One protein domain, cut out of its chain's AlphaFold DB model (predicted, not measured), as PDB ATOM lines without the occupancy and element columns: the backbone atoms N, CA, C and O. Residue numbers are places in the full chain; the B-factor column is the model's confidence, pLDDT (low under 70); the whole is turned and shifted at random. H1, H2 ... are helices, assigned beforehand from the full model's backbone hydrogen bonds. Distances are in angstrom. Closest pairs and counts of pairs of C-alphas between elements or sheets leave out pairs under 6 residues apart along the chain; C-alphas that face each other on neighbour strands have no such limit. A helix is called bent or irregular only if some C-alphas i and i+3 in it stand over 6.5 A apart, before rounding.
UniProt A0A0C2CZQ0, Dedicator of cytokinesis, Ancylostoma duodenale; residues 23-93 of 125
ATOM      1  N   ASN A  23     156.428 155.019 178.286       95.38
ATOM      2  CA  ASN A  23     157.158 153.809 177.904       95.38
ATOM      3  C   ASN A  23     156.233 152.690 177.410       95.38
ATOM      4  O   ASN A  23     156.494 152.106 176.361       95.38
ATOM      5  N   VAL A  24     155.154 152.415 178.148       96.00
ATOM      6  CA  VAL A  24     154.214 151.327 177.833       96.00
ATOM      7  C   VAL A  24     153.499 151.565 176.504       96.00
ATOM      8  O   VAL A  24     153.267 150.620 175.758       96.00
ATOM      9  N   PHE A  25     153.151 152.815 176.194       95.44
ATOM     10  CA  PHE A  25     152.294 153.110 175.045       95.44
ATOM     11  C   PHE A  25     153.022 153.665 173.814       95.44
ATOM     12  O   PHE A  25     152.402 153.715 172.753       95.44
ATOM     13  N   LEU A  26     154.280 154.120 173.927       94.69
ATOM     14  CA  LEU A  26     154.951 154.893 172.864       94.69
ATOM     15  C   LEU A  26     156.347 154.391 172.444       94.69
ATOM     16  O   LEU A  26     156.907 154.950 171.502       94.69
ATOM     17  N   THR A  27     156.916 153.364 173.087       89.75
ATOM     18  CA  THR A  27     158.274 152.879 172.755       89.75
ATOM     19  C   THR A  27     158.300 152.064 171.458       89.75
ATOM     20  O   THR A  27     159.015 152.424 170.522       89.75
ATOM     21  N   ASP A  28     157.451 151.036 171.364       88.38
ATOM     22  CA  ASP A  28     157.428 150.067 170.256       88.38
ATOM     23  C   ASP A  28     156.225 150.292 169.331       88.38
ATOM     24  O   ASP A  28     155.416 149.405 169.060       88.38
ATOM     25  N   VAL A  29     156.068 151.536 168.880       89.88
ATOM     26  CA  VAL A  29     154.944 151.948 168.033       89.88
ATOM     27  C   VAL A  29     155.311 151.929 166.555       89.88
ATOM     28  O   VAL A  29     156.405 152.340 166.166       89.88
ATOM     29  N   ALA A  30     154.369 151.508 165.709       91.38
ATOM     30  CA  ALA A  30     154.518 151.605 164.262       91.38
ATOM     31  C   ALA A  30     154.580 153.081 163.841       91.38
ATOM     32  O   ALA A  30     153.673 153.862 164.150       91.38
ATOM     33  N   LEU A  31     155.645 153.465 163.136       91.88
ATOM     34  CA  LEU A  31     155.865 154.828 162.658       91.88
ATOM     35  C   LEU A  31     155.588 154.934 161.155       91.88
ATOM     36  O   LEU A  31     155.847 154.001 160.401       91.88
ATOM     37  N   ASN A  32     155.077 156.082 160.720       90.25
ATOM     38  CA  ASN A  32     154.981 156.429 159.306       90.25
ATOM     39  C   ASN A  32     156.322 156.949 158.756       90.25
ATOM     40  O   ASN A  32     157.287 157.127 159.500       90.25
ATOM     41  N   GLU A  33     156.356 157.261 157.461       88.50
ATOM     42  CA  GLU A  33     157.528 157.814 156.757       88.50
ATOM     43  C   GLU A  33     158.080 159.118 157.368       88.50
ATOM     44  O   GLU A  33     159.250 159.441 157.196       88.50
ATOM     45  N   PHE A  34     157.272 159.837 158.155       86.25
ATOM     46  CA  PHE A  34     157.662 161.057 158.868       86.25
ATOM     47  C   PHE A  34     158.052 160.805 160.336       86.25
ATOM     48  O   PHE A  34     158.117 161.748 161.130       86.25
ATOM     49  N   GLY A  35     158.234 159.544 160.741       85.12
ATOM     50  CA  GLY A  35     158.644 159.174 162.095       85.12
ATOM     51  C   GLY A  35     157.594 159.461 163.175       85.12
ATOM     52  O   GLY A  35     157.960 159.711 164.326       85.12
ATOM     53  N   LYS A  36     156.302 159.474 162.820       87.44
ATOM     54  CA  LYS A  36     155.169 159.672 163.747       87.44
ATOM     55  C   LYS A  36     154.368 158.379 163.910       87.44
ATOM     56  O   LYS A  36     154.258 157.648 162.928       87.44
ATOM     57  N   PRO A  37     153.749 158.120 165.080       91.94
ATOM     58  CA  PRO A  37     152.886 156.954 165.250       91.94
ATOM     59  C   PRO A  37     151.766 156.927 164.206       91.94
ATOM     60  O   PRO A  37     151.101 157.945 163.992       91.94
ATOM     61  N   VAL A  38     151.575 155.776 163.558       91.88
ATOM     62  CA  VAL A  38     150.487 155.547 162.591       91.88
ATOM     63  C   VAL A  38     149.138 155.549 163.310       91.88
ATOM     64  O   VAL A  38     148.160 156.104 162.806       91.88
ATOM     65  N   ASP A  39     149.095 154.977 164.516       95.75
ATOM     66  CA  ASP A  39     147.907 155.005 165.357       95.75
ATOM     67  C   ASP A  39     147.617 156.427 165.867       95.75
ATOM     68  O   ASP A  39     148.464 157.124 166.447       95.75
ATOM     69  N   LYS A  40     146.373 156.868 165.659       95.38
ATOM     70  CA  LYS A  40     145.939 158.230 165.987       95.38
ATOM     71  C   LYS A  40     145.948 158.493 167.493       95.38
ATOM     72  O   LYS A  40     146.261 159.617 167.896       95.38
ATOM     73  N   LEU A  41     145.610 157.502 168.321       96.19
ATOM     74  CA  LEU A  41     145.579 157.652 169.777       96.19
ATOM     75  C   LEU A  41     146.997 157.725 170.342       96.19
ATOM     76  O   LEU A  41     147.266 158.593 171.170       96.19
ATOM     77  N   GLN A  42     147.925 156.912 169.833       95.88
ATOM     78  CA  GLN A  42     149.343 156.987 170.191       95.88
ATOM     79  C   GLN A  42     149.951 158.338 169.797       95.88
ATOM     80  O   GLN A  42     150.612 158.982 170.613       95.88
ATOM     81  N   ASN A  43     149.684 158.843 168.586       95.12
ATOM     82  CA  ASN A  43     150.172 160.171 168.209       95.12
ATOM     83  C   ASN A  43     149.540 161.283 169.069       95.12
ATOM     84  O   ASN A  43     150.243 162.218 169.455       95.12
ATOM     85  N   LYS A  44     148.250 161.178 169.421       96.81
ATOM     86  CA  LYS A  44     147.601 162.113 170.355       96.81
ATOM     87  C   LYS A  44     148.268 162.074 171.733       96.81
ATOM     88  O   LYS A  44     148.628 163.129 172.247       96.81
ATOM     89  N   LEU A  45     148.500 160.887 172.292       96.94
ATOM     90  CA  LEU A  45     149.167 160.703 173.583       96.94
ATOM     91  C   LEU A  45     150.586 161.290 173.581       96.94
ATOM     92  O   LEU A  45     150.961 162.017 174.499       96.94
ATOM     93  N   ARG A  46     151.354 161.054 172.512       95.69
ATOM     94  CA  ARG A  46     152.687 161.642 172.321       95.69
ATOM     95  C   ARG A  46     152.653 163.172 172.364       95.69
ATOM     96  O   ARG A  46     153.493 163.797 173.012       95.69
ATOM     97  N   LEU A  47     151.680 163.789 171.689       95.81
ATOM     98  CA  LEU A  47     151.493 165.242 171.715       95.81
ATOM     99  C   LEU A  47     151.071 165.739 173.105       95.81
ATOM    100  O   LEU A  47     151.601 166.752 173.558       95.81
ATOM    101  N   CYS A  48     150.212 165.001 173.814       97.81
ATOM    102  CA  CYS A  48     149.855 165.316 175.197       97.81
ATOM    103  C   CYS A  48     151.086 165.336 176.113       97.81
ATOM    104  O   CYS A  48     151.223 166.267 176.898       97.81
ATOM    105  N   PHE A  49     152.022 164.388 175.988       97.88
ATOM    106  CA  PHE A  49     153.263 164.410 176.778       97.88
ATOM    107  C   PHE A  49     154.199 165.567 176.416       97.88
ATOM    108  O   PHE A  49     154.847 166.136 177.301       97.88
ATOM    109  N   ARG A  50     154.249 165.962 175.138       96.12
ATOM    110  CA  ARG A  50     154.981 167.164 174.715       96.12
ATOM    111  C   ARG A  50     154.401 168.416 175.371       96.12
ATOM    112  O   ARG A  50     155.150 169.239 175.891       96.12
ATOM    113  N   ASP A  51     153.082 168.559 175.353       97.81
ATOM    114  CA  ASP A  51     152.411 169.732 175.907       97.81
ATOM    115  C   ASP A  51     152.460 169.722 177.447       97.81
ATOM    116  O   ASP A  51     152.724 170.755 178.057       97.81
ATOM    117  N   PHE A  52     152.342 168.550 178.076       98.06
ATOM    118  CA  PHE A  52     152.560 168.350 179.511       98.06
ATOM    119  C   PHE A  52     153.965 168.789 179.942       98.06
ATOM    120  O   PHE A  52     154.105 169.571 180.880       98.06
ATOM    121  N   SER A  53     155.004 168.379 179.204       97.44
ATOM    122  CA  SER A  53     156.393 168.772 179.489       97.44
ATOM    123  C   SER A  53     156.598 170.291 179.434       97.44
ATOM    124  O   SER A  53     157.346 170.838 180.244       97.44
ATOM    125  N   LYS A  54     155.910 170.986 178.515       97.38
ATOM    126  CA  LYS A  54     155.910 172.457 178.452       97.38
ATOM    127  C   LYS A  54     155.185 173.073 179.647       97.38
ATOM    128  O   LYS A  54     155.716 173.975 180.279       97.38
ATOM    129  N   LYS A  55     154.017 172.541 180.017       98.38
ATOM    130  CA  LYS A  55     153.264 173.024 181.183       98.38
ATOM    131  C   LYS A  55     154.035 172.870 182.493       98.38
ATOM    132  O   LYS A  55     153.937 173.747 183.346       98.38
ATOM    133  N   CYS A  56     154.846 171.823 182.644       98.25
ATOM    134  CA  CYS A  56     155.750 171.695 183.787       98.25
ATOM    135  C   CYS A  56     156.845 172.781 183.803       98.25
ATOM    136  O   CYS A  56     157.154 173.290 184.879       98.25
ATOM    137  N   ALA A  57     157.388 173.191 182.648       98.25
ATOM    138  CA  ALA A  57     158.328 174.319 182.570       98.25
ATOM    139  C   ALA A  57     157.677 175.653 182.957       98.25
ATOM    140  O   ALA A  57     158.238 176.413 183.751       98.25
ATOM    141  N   ASP A  58     156.480 175.919 182.428       98.31
ATOM    142  CA  ASP A  58     155.707 177.118 182.763       98.31
ATOM    143  C   ASP A  58     155.436 177.161 184.278       98.31
ATOM    144  O   ASP A  58     155.673 178.173 184.939       98.31
ATOM    145  N   ALA A  59     155.015 176.026 184.849       98.12
ATOM    146  CA  ALA A  59     154.761 175.875 186.276       98.12
ATOM    147  C   ALA A  59     156.021 176.075 187.131       98.12
ATOM    148  O   ALA A  59     155.931 176.709 188.176       98.12
ATOM    149  N   LEU A  60     157.195 175.590 186.703       98.12
ATOM    150  CA  LEU A  60     158.470 175.828 187.397       98.12
ATOM    151  C   LEU A  60     158.854 177.301 187.424       98.12
ATOM    152  O   LEU A  60     159.344 177.789 188.444       98.12
ATOM    153  N   THR A  61     158.646 177.986 186.300       98.12
ATOM    154  CA  THR A  61     158.929 179.416 186.162       98.12
ATOM    155  C   THR A  61     158.008 180.219 187.070       98.12
ATOM    156  O   THR A  61     158.478 181.055 187.838       98.12
ATOM    157  N   LEU A  62     156.711 179.906 187.053       97.94
ATOM    158  CA  LEU A  62     155.743 180.520 187.953       97.94
ATOM    159  C   LEU A  62     156.070 180.216 189.421       97.94
ATOM    160  O   LEU A  62     156.053 181.126 190.243       97.94
ATOM    161  N   ASN A  63     156.431 178.972 189.751       97.56
ATOM    162  CA  ASN A  63     156.774 178.589 191.119       97.56
ATOM    163  C   ASN A  63     157.982 179.378 191.636       97.56
ATOM    164  O   ASN A  63     157.936 179.879 192.753       97.56
ATOM    165  N   LYS A  64     159.014 179.588 190.807       96.81
ATOM    166  CA  LYS A  64     160.187 180.403 191.167       96.81
ATOM    167  C   LYS A  64     159.818 181.829 191.595       96.81
ATOM    168  O   LYS A  64     160.480 182.378 192.467       96.81
ATOM    169  N   ASN A  65     158.777 182.412 191.003       96.81
ATOM    170  CA  ASN A  65     158.337 183.778 191.298       96.81
ATOM    171  C   ASN A  65     157.428 183.878 192.534       96.81
ATOM    172  O   ASN A  65     157.166 184.983 192.997       96.81
ATOM    173  N   LEU A  66     156.914 182.751 193.035       95.69
ATOM    174  CA  LEU A  66     155.945 182.707 194.137       95.69
ATOM    175  C   LEU A  66     156.544 182.217 195.462       95.69
ATOM    176  O   LEU A  66     155.887 182.329 196.494       95.69
ATOM    177  N   ILE A  67     157.745 181.636 195.438       96.50
ATOM    178  CA  ILE A  67     158.381 181.048 196.621       96.50
ATOM    179  C   ILE A  67     159.038 182.087 197.534       96.50
ATOM    180  O   ILE A  67     159.500 183.138 197.092       96.50
ATOM    181  N   LEU A  68     159.133 181.739 198.815       96.25
ATOM    182  CA  LEU A  68     159.887 182.480 199.825       96.25
ATOM    183  C   LEU A  68     161.380 182.075 199.828       96.25
ATOM    184  O   LEU A  68     161.732 181.011 199.303       96.25
ATOM    185  N   PRO A  69     162.288 182.891 200.406       95.31
ATOM    186  CA  PRO A  69     163.730 182.614 200.403       95.31
ATOM    187  C   PRO A  69     164.134 181.264 201.018       95.31
ATOM    188  O   PRO A  69     165.066 180.618 200.543       95.31
ATOM    189  N   ASP A  70     163.418 180.799 202.037       97.12
ATOM    190  CA  ASP A  70     163.629 179.508 202.701       97.12
ATOM    191  C   ASP A  70     163.275 178.303 201.808       97.12
ATOM    192  O   ASP A  70     163.730 177.184 202.045       97.12
ATOM    193  N   GLN A  71     162.527 178.522 200.725       97.19
ATOM    194  CA  GLN A  71     162.077 177.476 199.803       97.19
ATOM    195  C   GLN A  71     162.980 177.315 198.566       97.19
ATOM    196  O   GLN A  71     162.710 176.473 197.702       97.19
ATOM    197  N   LEU A  72     164.069 178.089 198.462       97.06
ATOM    198  CA  LEU A  72     164.979 178.069 197.308       97.06
ATOM    199  C   LEU A  72     165.602 176.689 197.056       97.06
ATOM    200  O   LEU A  72     165.695 176.257 195.905       97.06
ATOM    201  N   ALA A  73     165.983 175.974 198.118       97.38
ATOM    202  CA  ALA A  73     166.558 174.634 198.005       97.38
ATOM    203  C   ALA A  73     165.572 173.653 197.354       97.38
ATOM    204  O   ALA A  73     165.926 172.915 196.434       97.38
ATOM    205  N   TYR A  74     164.304 173.707 197.766       97.31
ATOM    206  CA  TYR A  74     163.266 172.868 197.183       97.31
ATOM    207  C   TYR A  74     162.998 173.233 195.716       97.31
ATOM    208  O   TYR A  74     162.833 172.351 194.875       97.31
ATOM    209  N   GLN A  75     162.979 174.523 195.368       97.75
ATOM    210  CA  GLN A  75     162.836 174.949 193.972       97.75
ATOM    211  C   GLN A  75     163.996 174.459 193.094       97.75
ATOM    212  O   GLN A  75     163.762 174.053 191.954       97.75
ATOM    213  N   SER A  76     165.229 174.466 193.610       98.00
ATOM    214  CA  SER A  76     166.381 173.893 192.906       98.00
ATOM    215  C   SER A  76     166.185 172.397 192.648       98.00
ATOM    216  O   SER A  76     166.436 171.920 191.543       98.00
ATOM    217  N   GLU A  77     165.654 171.664 193.626       97.75
ATOM    218  CA  GLU A  77     165.369 170.239 193.469       97.75
ATOM    219  C   GLU A  77     164.273 169.970 192.429       97.75
ATOM    220  O   GLU A  77     164.421 169.095 191.575       97.75
ATOM    221  N   LEU A  78     163.206 170.776 192.403       98.12
ATOM    222  CA  LEU A  78     162.196 170.698 191.344       98.12
ATOM    223  C   LEU A  78     162.785 170.931 189.947       98.12
ATOM    224  O   LEU A  78     162.382 170.267 188.992       98.12
ATOM    225  N   GLN A  79     163.743 171.852 189.814       98.25
ATOM    226  CA  GLN A  79     164.425 172.092 188.542       98.25
ATOM    227  C   GLN A  79     165.263 170.888 188.108       98.25
ATOM    228  O   GLN A  79     165.187 170.497 186.945       98.25
ATOM    229  N   LYS A  80     166.005 170.255 189.026       98.38
ATOM    230  CA  LYS A  80     166.746 169.017 188.723       98.38
ATOM    231  C   LYS A  80     165.804 167.900 188.278       98.38
ATOM    232  O   LYS A  80     166.035 167.287 187.237       98.38
ATOM    233  N   ASN A  81     164.704 167.701 189.007       98.06
ATOM    234  CA  ASN A  81     163.681 166.713 188.663       98.06
ATOM    235  C   ASN A  81     163.096 166.958 187.269       98.06
ATOM    236  O   ASN A  81     162.871 166.014 186.518       98.06
ATOM    237  N   TYR A  82     162.890 168.218 186.884       98.44
ATOM    238  CA  TYR A  82     162.401 168.560 185.552       98.44
ATOM    239  C   TYR A  82     163.404 168.250 184.442       98.44
ATOM    240  O   TYR A  82     163.029 167.701 183.404       98.44
ATOM    241  N   VAL A  83     164.676 168.592 184.654       98.25
ATOM    242  CA  VAL A  83     165.752 168.270 183.708       98.25
ATOM    243  C   VAL A  83     165.823 166.758 183.504       98.25
ATOM    244  O   VAL A  83     165.825 166.290 182.369       98.25
ATOM    245  N   GLU A  84     165.779 165.983 184.584       97.00
ATOM    246  CA  GLU A  84     165.785 164.524 184.498       97.00
ATOM    247  C   GLU A  84     164.518 163.967 183.828       97.00
ATOM    248  O   GLU A  84     164.592 163.107 182.948       97.00
ATOM    249  N   PHE A  85     163.344 164.493 184.182       97.50
ATOM    250  CA  PHE A  85     162.072 164.123 183.566       97.50
ATOM    251  C   PHE A  85     162.095 164.347 182.047       97.50
ATOM    252  O   PHE A  85     161.763 163.444 181.278       97.50
ATOM    253  N   THR A  86     162.520 165.528 181.598       96.94
ATOM    254  CA  THR A  86     162.592 165.860 180.166       96.94
ATOM    255  C   THR A  86     163.642 165.038 179.432       96.94
ATOM    256  O   THR A  86     163.361 164.565 178.330       96.94
ATOM    257  N   ARG A  87     164.798 164.778 180.056       96.38
ATOM    258  CA  ARG A  87     165.833 163.883 179.522       96.38
ATOM    259  C   ARG A  87     165.287 162.479 179.259       96.38
ATOM    260  O   ARG A  87     165.535 161.918 178.195       96.38
ATOM    261  N   ARG A  88     164.519 161.922 180.202       95.44
ATOM    262  CA  ARG A  88     163.893 160.593 180.073       95.44
ATOM    263  C   ARG A  88     162.726 160.574 179.086       95.44
ATOM    264  O   ARG A  88     162.526 159.573 178.408       95.44
ATOM    265  N   MET A  89     161.959 161.660 178.996       95.50
ATOM    266  CA  MET A  89     160.804 161.759 178.098       95.50
ATOM    267  C   MET A  89     161.220 161.949 176.631       95.50
ATOM    268  O   MET A  89     160.567 161.423 175.729       95.50
ATOM    269  N   ALA A  90     162.309 162.686 176.382       93.50
ATOM    270  CA  ALA A  90     162.799 163.037 175.050       93.50
ATOM    271  C   ALA A  90     162.885 161.860 174.052       93.50
ATOM    272  O   ALA A  90     162.314 162.000 172.967       93.50
ATOM    273  N   PRO A  91     163.508 160.704 174.369       91.81
ATOM    274  CA  PRO A  91     163.589 159.584 173.424       91.81
ATOM    275  C   PRO A  91     162.225 158.964 173.082       91.81
ATOM    276  O   PRO A  91     162.068 158.394 172.005       91.81
ATOM    277  N   ILE A  92     161.231 159.102 173.965       92.38
ATOM    278  CA  ILE A  92     159.898 158.508 173.804       92.38
ATOM    279  C   ILE A  92     159.017 159.384 172.900       92.38
ATOM    280  O   ILE A  92     158.293 158.887 172.039       92.38
ATOM    281  N   ILE A  93     159.079 160.712 173.076       90.88
ATOM    282  CA  ILE A  93     158.210 161.658 172.350       90.88
ATOM    283  C   ILE A  93     158.866 162.321 171.133       90.88
ATOM    284  O   ILE A  93     158.155 162.921 170.311       90.88
TER     285      ILE A  93
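AT A GLANCE: This is residues 23 to 93 of the 125 residues of the protein "Dedicator of cytokinesis" of Ancylostoma duodenale (UniProt A0A0C2CZQ0). A long helical hairpin: H2 and H3 run side by side in opposite directions, joined by a tight turn at one end. At the other end, where H2 begins and H3 ends, lie the short H1 and the loop of residues 27 to 39. The printed part has 71 residues, with three named helices in the order H1, H2, H3 and no named strand, and its class is all helix. The whole is loose, with a radius of gyration of the C-alphas of 15.8 A, and is a rod spanning 50 by 18 by 16 A.

IN THESE COORDINATES: H1 is residues 23 to 26, starting at C-alpha 23 at (157.158, 153.809, 177.904). H2, residues 40 to 66, is 38.6 A long and begins at C-alpha 40 at (145.939, 158.230, 165.987). H3, residues 69 to 93, is 35.4 A long and ends at C-alpha 93 at (158.210, 161.658, 172.350). H3 is irregular, with C-alphas 70 and 73 7.4 A apart, and has a kink of 27 degrees near residue 87.

HOW THE PARTS SIT: H1 only just touches H2, with 3 pairs of C-alphas within 8 A; H2 takes part with residues 42 to 46 alone, and the closest C-alphas, of Leu 26 and Gln 42, are 6.6 A apart. H1 also only just touches H3, again with 3 pairs; H3 takes part with residues 92 to 93 alone, and the closest C-alphas, of Leu 26 and Ile 92, are 6.2 A apart. H2 and H3 form a helical hairpin and touch, with the closest C-alphas, of Arg 46 and Ile 93, 5.5 A apart. They run opposite ways at a shallow tilt of 17 degrees. Every O i to N i+4 pair is within hydrogen-bond range in H2, against 17 of 21 in H3; H1 is too short for such a pair.

THE WHOLE: The C-alphas farthest apart, of Glu 33 and Asp 70, are 51.2 A apart. The link from H1 to H2, 13 residues, is long; that from H2 to H3 is tight. The printed part has no cut. Its mean pLDDT is 95.5, and no printed residue is under 70.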